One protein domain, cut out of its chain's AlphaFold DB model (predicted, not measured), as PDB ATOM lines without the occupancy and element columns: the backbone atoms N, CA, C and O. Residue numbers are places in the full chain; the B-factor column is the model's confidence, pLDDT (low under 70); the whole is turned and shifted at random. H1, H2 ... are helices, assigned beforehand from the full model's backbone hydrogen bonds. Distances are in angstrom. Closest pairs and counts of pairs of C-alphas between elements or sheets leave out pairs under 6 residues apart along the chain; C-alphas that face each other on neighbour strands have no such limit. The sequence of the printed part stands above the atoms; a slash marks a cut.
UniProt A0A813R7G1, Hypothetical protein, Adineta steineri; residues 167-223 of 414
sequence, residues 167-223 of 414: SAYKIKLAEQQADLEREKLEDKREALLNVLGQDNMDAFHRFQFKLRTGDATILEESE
ATOM      1  N   SER A 167      19.289 -45.665 -54.979       95.12
ATOM      2  CA  SER A 167      19.458 -46.782 -54.033       95.12
ATOM      3  C   SER A 167      20.821 -46.752 -53.331       95.12
ATOM      4  O   SER A 167      20.890 -46.946 -52.121       95.12
ATOM      5  N   ALA A 168      21.886 -46.423 -54.066       93.62
ATOM      6  CA  ALA A 168      23.235 -46.281 -53.527       93.62
ATOM      7  C   ALA A 168      23.334 -45.182 -52.455       93.62
ATOM      8  O   ALA A 168      23.988 -45.378 -51.435       93.62
ATOM      9  N   TYR A 169      22.651 -44.049 -52.643       90.25
ATOM     10  CA  TYR A 169      22.648 -42.971 -51.652       90.25
ATOM     11  C   TYR A 169      21.879 -43.354 -50.384       90.25
ATOM     12  O   TYR A 169      22.320 -43.037 -49.283       90.25
ATOM     13  N   LYS A 170      20.771 -44.097 -50.515       94.31
ATOM     14  CA  LYS A 170      20.044 -44.641 -49.352       94.31
ATOM     15  C   LYS A 170      20.922 -45.583 -48.528       94.31
ATOM     16  O   LYS A 170      20.897 -45.516 -47.305       94.31
ATOM     17  N   ILE A 171      21.715 -46.423 -49.196       95.44
ATOM     18  CA  ILE A 171      22.680 -47.313 -48.535       95.44
ATOM     19  C   ILE A 171      23.748 -46.491 -47.804       95.44
ATOM     20  O   ILE A 171      24.011 -46.759 -46.636       95.44
ATOM     21  N   LYS A 172      24.299 -45.453 -48.446       90.94
ATOM     22  CA  LYS A 172      25.304 -44.568 -47.835       90.94
ATOM     23  C   LYS A 172      24.781 -43.851 -46.583       90.94
ATOM     24  O   LYS A 172      25.471 -43.811 -45.571       90.94
ATOM     25  N   LEU A 173      23.546 -43.344 -46.626       89.38
ATOM     26  CA  LEU A 173      22.894 -42.730 -45.464       89.38
ATOM     27  C   LEU A 173      22.703 -43.727 -44.314       89.38
ATOM     28  O   LEU A 173      22.955 -43.386 -43.161       89.38
ATOM     29  N   ALA A 174      22.276 -44.955 -44.618       93.19
ATOM     30  CA  ALA A 174      22.109 -45.996 -43.608       93.19
ATOM     31  C   ALA A 174      23.455 -46.404 -42.982       93.19
ATOM     32  O   ALA A 174      23.541 -46.577 -41.770       93.19
ATOM     33  N   GLU A 175      24.513 -46.508 -43.791       91.50
ATOM     34  CA  GLU A 175      25.875 -46.777 -43.320       91.50
ATOM     35  C   GLU A 175      26.376 -45.666 -42.387       91.50
ATOM     36  O   GLU A 175      26.894 -45.956 -41.312       91.50
ATOM     37  N   GLN A 176      26.147 -44.399 -42.736       86.81
ATOM     38  CA  GLN A 176      26.510 -43.253 -41.893       86.81
ATOM     39  C   GLN A 176      25.751 -43.230 -40.572       86.81
ATOM     40  O   GLN A 176      26.346 -42.980 -39.526       86.81
ATOM     41  N   GLN A 177      24.445 -43.495 -40.604       91.00
ATOM     42  CA  GLN A 177      23.633 -43.581 -39.393       91.00
ATOM     43  C   GLN A 177      24.126 -44.710 -38.484       91.00
ATOM     44  O   GLN A 177      24.328 -44.482 -37.293       91.00
ATOM     45  N   ALA A 178      24.404 -45.887 -39.047       93.25
ATOM     46  CA  ALA A 178      24.936 -47.021 -38.299       93.25
ATOM     47  C   ALA A 178      26.328 -46.736 -37.706       93.25
ATOM     48  O   ALA A 178      26.589 -47.093 -36.557       93.25
ATOM     49  N   ASP A 179      27.213 -46.069 -38.453       87.00
ATOM     50  CA  ASP A 179      28.539 -45.678 -37.967       87.00
ATOM     51  C   ASP A 179      28.445 -44.648 -36.826       87.00
ATOM     52  O   ASP A 179      29.142 -44.794 -35.823       87.00
ATOM     53  N   LEU A 180      27.548 -43.660 -36.924       87.62
ATOM     54  CA  LEU A 180      27.299 -42.689 -35.849       87.62
ATOM     55  C   LEU A 180      26.682 -43.339 -34.605       87.62
ATOM     56  O   LEU A 180      26.993 -42.949 -33.482       87.62
ATOM     57  N   GLU A 181      25.783 -44.307 -34.776       91.81
ATOM     58  CA  GLU A 181      25.224 -45.063 -33.655       91.81
ATOM     59  C   GLU A 181      26.279 -45.935 -32.977       91.81
ATOM     60  O   GLU A 181      26.310 -45.989 -31.747       91.81
ATOM     61  N   ARG A 182      27.159 -46.577 -33.754       90.75
ATOM     62  CA  ARG A 182      28.279 -47.358 -33.219       90.75
ATOM     63  C   ARG A 182      29.225 -46.473 -32.412       90.75
ATOM     64  O   ARG A 182      29.474 -46.797 -31.257       90.75
ATOM     65  N   GLU A 183      29.656 -45.342 -32.969       88.19
ATOM     66  CA  GLU A 183      30.522 -44.368 -32.283       88.19
ATOM     67  C   GLU A 183      29.858 -43.867 -30.993       88.19
ATOM     68  O   GLU A 183      30.443 -43.958 -29.926       88.19
ATOM     69  N   LYS A 184      28.567 -43.506 -31.024       91.69
ATOM     70  CA  LYS A 184      27.828 -43.110 -29.809       91.69
ATOM     71  C   LYS A 184      27.735 -44.209 -28.751       91.69
ATOM     72  O   LYS A 184      27.577 -43.903 -27.568       91.69
ATOM     73  N   LEU A 185      27.698 -45.480 -29.145       91.44
ATOM     74  CA  LEU A 185      27.680 -46.595 -28.196       91.44
ATOM     75  C   LEU A 185      29.066 -46.836 -27.606       91.44
ATOM     76  O   LEU A 185      29.165 -47.077 -26.403       91.44
ATOM     77  N   GLU A 186      30.105 -46.739 -28.429       87.75
ATOM     78  CA  GLU A 186      31.503 -46.797 -28.007       87.75
ATOM     79  C   GLU A 186      31.820 -45.640 -27.054       87.75
ATOM     80  O   GLU A 186      32.242 -45.904 -25.936       87.75
ATOM     81  N   ASP A 187      31.454 -44.403 -27.390       87.94
ATOM     82  CA  ASP A 187      31.614 -43.222 -26.534       87.94
ATOM     83  C   ASP A 187      30.916 -43.389 -25.181       87.94
ATOM     84  O   ASP A 187      31.465 -43.050 -24.136       87.94
ATOM     85  N   LYS A 188      29.697 -43.947 -25.162       88.12
ATOM     86  CA  LYS A 188      28.985 -44.241 -23.907       88.12
ATOM     87  C   LYS A 188      29.704 -45.309 -23.093       88.12
ATOM     88  O   LYS A 188      29.777 -45.193 -21.871       88.12
ATOM     89  N   ARG A 189      30.225 -46.348 -23.746       83.94
ATOM     90  CA  ARG A 189      30.997 -47.407 -23.087       83.94
ATOM     91  C   ARG A 189      32.290 -46.843 -22.508       83.94
ATOM     92  O   ARG A 189      32.600 -47.110 -21.351       83.94
ATOM     93  N   GLU A 190      33.012 -46.045 -23.280       84.00
ATOM     94  CA  GLU A 190      34.239 -45.382 -22.856       84.00
ATOM     95  C   GLU A 190      33.973 -44.390 -21.728       84.00
ATOM     96  O   GLU A 190      34.688 -44.422 -20.735       84.00
ATOM     97  N   ALA A 191      32.907 -43.590 -21.801       85.69
ATOM     98  CA  ALA A 191      32.510 -42.678 -20.730       85.69
ATOM     99  C   ALA A 191      32.214 -43.416 -19.415       85.69
ATOM    100  O   ALA A 191      32.614 -42.951 -18.350       85.69
ATOM    101  N   LEU A 192      31.568 -44.587 -19.474       80.25
ATOM    102  CA  LEU A 192      31.329 -45.427 -18.294       80.25
ATOM    103  C   LEU A 192      32.616 -46.055 -17.739       80.25
ATOM    104  O   LEU A 192      32.731 -46.253 -16.528       80.25
ATOM    105  N   LEU A 193      33.575 -46.376 -18.609       75.62
ATOM    106  CA  LEU A 193      34.882 -46.929 -18.243       75.62
ATOM    107  C   LEU A 193      35.927 -45.848 -17.925       75.62
ATOM    108  O   LEU A 193      37.037 -46.174 -17.497       75.62
ATOM    109  N   ASN A 194      35.595 -44.572 -18.122       79.25
ATOM    110  CA  ASN A 194      36.518 -43.468 -17.951       79.25
ATOM    111  C   ASN A 194      36.755 -43.183 -16.464       79.25
ATOM    112  O   ASN A 194      36.026 -42.439 -15.812       79.25
ATOM    113  N   VAL A 195      37.852 -43.738 -15.960       68.69
ATOM    114  CA  VAL A 195      38.346 -43.536 -14.595       68.69
ATOM    115  C   VAL A 195      38.661 -42.060 -14.298       68.69
ATOM    116  O   VAL A 195      38.505 -41.626 -13.162       68.69
ATOM    117  N   LEU A 196      39.075 -41.269 -15.297       66.00
ATOM    118  CA  LEU A 196      39.437 -39.851 -15.120       66.00
ATOM    119  C   LEU A 196      38.228 -38.927 -14.898       66.00
ATOM    120  O   LEU A 196      38.422 -37.792 -14.477       66.00
ATOM    121  N   GLY A 197      37.011 -39.387 -15.202       70.69
ATOM    122  CA  GLY A 197      35.773 -38.631 -14.981       70.69
ATOM    123  C   GLY A 197      35.100 -38.909 -13.634       70.69
ATOM    124  O   GLY A 197      34.011 -38.400 -13.391       70.69
ATOM    125  N   GLN A 198      35.697 -39.752 -12.789       72.56
ATOM    126  CA  GLN A 198      35.146 -40.137 -11.492       72.56
ATOM    127  C   GLN A 198      35.977 -39.497 -10.377       72.56
ATOM    128  O   GLN A 198      37.187 -39.694 -10.313       72.56
ATOM    129  N   ASP A 199      35.318 -38.761  -9.477       72.50
ATOM    130  CA  ASP A 199      35.975 -37.971  -8.420       72.50
ATOM    131  C   ASP A 199      36.732 -38.823  -7.378       72.50
ATOM    132  O   ASP A 199      37.552 -38.305  -6.624       72.50
ATOM    133  N   ASN A 200      36.510 -40.144  -7.356       70.69
ATOM    134  CA  ASN A 200      37.117 -41.065  -6.397       70.69
ATOM    135  C   ASN A 200      37.931 -42.162  -7.106       70.69
ATOM    136  O   ASN A 200      37.416 -42.895  -7.956       70.69
ATOM    137  N   MET A 201      39.180 -42.362  -6.664       78.62
ATOM    138  CA  MET A 201      40.100 -43.420  -7.136       78.62
ATOM    139  C   MET A 201      39.563 -44.846  -6.914       78.62
ATOM    140  O   MET A 201      40.089 -45.814  -7.465       78.62
ATOM    141  N   ASP A 202      38.482 -44.996  -6.151       76.94
ATOM    142  CA  ASP A 202      37.801 -46.264  -5.907       76.94
ATOM    143  C   ASP A 202      37.402 -46.974  -7.198       76.94
ATOM    144  O   ASP A 202      37.456 -48.199  -7.276       76.94
ATOM    145  N   ALA A 203      37.042 -46.239  -8.247       75.31
ATOM    146  CA  ALA A 203      36.689 -46.857  -9.513       75.31
ATOM    147  C   ALA A 203      37.902 -47.406 -10.277       75.31
ATOM    148  O   ALA A 203      37.824 -48.511 -10.823       75.31
ATOM    149  N   PHE A 204      39.047 -46.715 -10.218       78.88
ATOM    150  CA  PHE A 204      40.334 -47.257 -10.668       78.88
ATOM    151  C   PHE A 204      40.675 -48.544  -9.910       78.88
ATOM    152  O   PHE A 204      41.074 -49.542 -10.509       78.88
ATOM    153  N   HIS A 205      40.467 -48.548  -8.590       84.00
ATOM    154  CA  HIS A 205      40.792 -49.682  -7.729       84.00
ATOM    155  C   HIS A 205      39.844 -50.857  -7.976       84.00
ATOM    156  O   HIS A 205      40.294 -51.997  -8.032       84.00
ATOM    157  N   ARG A 206      38.550 -50.607  -8.208       80.31
ATOM    158  CA  ARG A 206      37.579 -51.631  -8.621       80.31
ATOM    159  C   ARG A 206      37.916 -52.198  -9.995       80.31
ATOM    160  O   ARG A 206      37.809 -53.406 -10.171       80.31
ATOM    161  N   PHE A 207      38.341 -51.362 -10.941       78.25
ATOM    162  CA  PHE A 207      38.793 -51.805 -12.259       78.25
ATOM    163  C   PHE A 207      40.041 -52.692 -12.156       78.25
ATOM    164  O   PHE A 207      40.028 -53.817 -12.648       78.25
ATOM    165  N   GLN A 208      41.075 -52.244 -11.437       83.19
ATOM    166  CA  GLN A 208      42.292 -53.030 -11.216       83.19
ATOM    167  C   GLN A 208      42.043 -54.316 -10.431       83.19
ATOM    168  O   GLN A 208      42.636 -55.349 -10.737       83.19
ATOM    169  N   PHE A 209      41.168 -54.266  -9.424       84.12
ATOM    170  CA  PHE A 209      40.762 -55.441  -8.669       84.12
ATOM    171  C   PHE A 209      40.097 -56.452  -9.601       84.12
ATOM    172  O   PHE A 209      40.625 -57.546  -9.744       84.12
ATOM    173  N   LYS A 210      39.044 -56.058 -10.329       79.31
ATOM    174  CA  LYS A 210      38.326 -56.922 -11.282       79.31
ATOM    175  C   LYS A 210      39.228 -57.492 -12.384       79.31
ATOM    176  O   LYS A 210      39.106 -58.671 -12.706       79.31
ATOM    177  N   LEU A 211      40.169 -56.700 -12.913       79.62
ATOM    178  CA  LEU A 211      41.162 -57.168 -13.890       79.62
ATOM    179  C   LEU A 211      42.033 -58.298 -13.315       79.62
ATOM    180  O   LEU A 211      42.397 -59.231 -14.027       79.62
ATOM    181  N   ARG A 212      42.352 -58.224 -12.019       83.00
ATOM    182  CA  ARG A 212      43.182 -59.204 -11.312       83.00
ATOM    183  C   ARG A 212      42.399 -60.434 -10.852       83.00
ATOM    184  O   ARG A 212      42.975 -61.517 -10.826       83.00
ATOM    185  N   THR A 213      41.121 -60.285 -10.500       80.62
ATOM    186  CA  THR A 213      40.237 -61.404 -10.133       80.62
ATOM    187  C   THR A 213      39.692 -62.166 -11.340       80.62
ATOM    188  O   THR A 213      39.176 -63.263 -11.164       80.62
ATOM    189  N   GLY A 214      39.827 -61.629 -12.559       66.50
ATOM    190  CA  GLY A 214      39.347 -62.288 -13.778       66.50
ATOM    191  C   GLY A 214      37.829 -62.217 -13.968       66.50
ATOM    192  O   GLY A 214      37.295 -62.927 -14.817       66.50
ATOM    193  N   ASP A 215      37.139 -61.349 -13.220       62.06
ATOM    194  CA  ASP A 215      35.723 -61.046 -13.438       62.06
ATOM    195  C   ASP A 215      35.589 -60.245 -14.744       62.06
ATOM    196  O   ASP A 215      35.605 -59.013 -14.772       62.06
ATOM    197  N   ALA A 216      35.474 -60.968 -15.859       53.78
ATOM    198  CA  ALA A 216      35.345 -60.438 -17.217       53.78
ATOM    199  C   ALA A 216      33.992 -59.742 -17.494       53.78
ATOM    200  O   ALA A 216      33.673 -59.416 -18.635       53.78
ATOM    201  N   THR A 217      33.190 -59.466 -16.464       55.97
ATOM    202  CA  THR A 217      31.876 -58.824 -16.597       55.97
ATOM    203  C   THR A 217      31.954 -57.344 -16.971       55.97
ATOM    204  O   THR A 217      30.960 -56.781 -17.409       55.97
ATOM    205  N   ILE A 218      33.128 -56.701 -16.899       54.72
ATOM    206  CA  ILE A 218      33.293 -55.280 -17.268       54.72
ATOM    207  C   ILE A 218      32.978 -55.028 -18.755       54.72
ATOM    208  O   ILE A 218      32.553 -53.933 -19.121       54.72
ATOM    209  N   LEU A 219      33.148 -56.035 -19.620       52.88
ATOM    210  CA  LEU A 219      32.824 -55.903 -21.040       52.88
ATOM    211  C   LEU A 219      31.370 -56.305 -21.346       52.88
ATOM    212  O   LEU A 219      30.734 -55.624 -22.145       52.88
ATOM    213  N   GLU A 220      30.824 -57.323 -20.677       50.72
ATOM    214  CA  GLU A 220      29.485 -57.867 -20.974       50.72
ATOM    215  C   GLU A 220      28.327 -57.180 -20.230       50.72
ATOM    216  O   GLU A 220      27.193 -57.174 -20.708       50.72
ATOM    217  N   GLU A 221      28.569 -56.559 -19.073       49.72
ATOM    218  CA  GLU A 221      27.500 -55.939 -18.270       49.72
ATOM    219  C   GLU A 221      26.964 -54.646 -18.922       49.72
ATOM    220  O   GLU A 221      25.813 -54.268 -18.712       49.72
ATOM    221  N   SER A 222      27.749 -54.026 -19.813       51.31
ATOM    222  CA  SER A 222      27.311 -52.902 -20.659       51.31
ATOM    223  C   SER A 222      26.448 -53.315 -21.864       51.31
ATOM    224  O   SER A 222      25.725 -52.483 -22.410       51.31
ATOM    225  N   GLU A 223      26.468 -54.593 -22.263       48.19
ATOM    226  CA  GLU A 223      25.668 -55.101 -23.391       48.19
ATOM    227  C   GLU A 223      24.246 -55.511 -22.966       48.19
ATOM    228  O   GLU A 223      23.315 -55.436 -23.768       48.19
TER     229      GLU A 223
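Overview. This is residues 167 to 223 of the 414 residues of the protein "Hypothetical protein" of Adineta steineri (UniProt A0A813R7G1). A long helix, H1, sticks out as a free arm over residues 167 to 184 and makes most of the length; beyond its last residue H2 is set crosswise, and the chain folds back through the very short H3 in an open hook with few contacts. The printed part has 57 residues with three named helices, H1, H2 and H3 in chain order, and no named strand: all helix. It is extended, with a radius of gyration of the C-alphas of 16.6 A and spans of 51 by 25 by 12 A.

Along the chain. H1, residues 167 to 193, begins at C-alpha 167 (19.458, -46.782, -54.033) and is 39.0 A long. H2, residues 202 to 213, is 15.9 A long. H3, residues 217 to 220, ends at C-alpha 220 (29.485, -57.867, -20.974).

Arrangement. H1 is apart from H2 and from H3. H2 and H3 are close but not clearly touching; their closest C-alphas, of Lys 210 and Ile 218, are 8.0 A apart. Every O i to N i+4 pair is within hydrogen-bond range in H1 and H2; H3 is too short for one.

Size, cuts and confidence. The farthest C-alphas, of Ser 167 and Asp 202, are 51.5 A apart. The printed part has no cut and no long link. Residues 195 to 196 and 214 to 223 have pLDDT under 70.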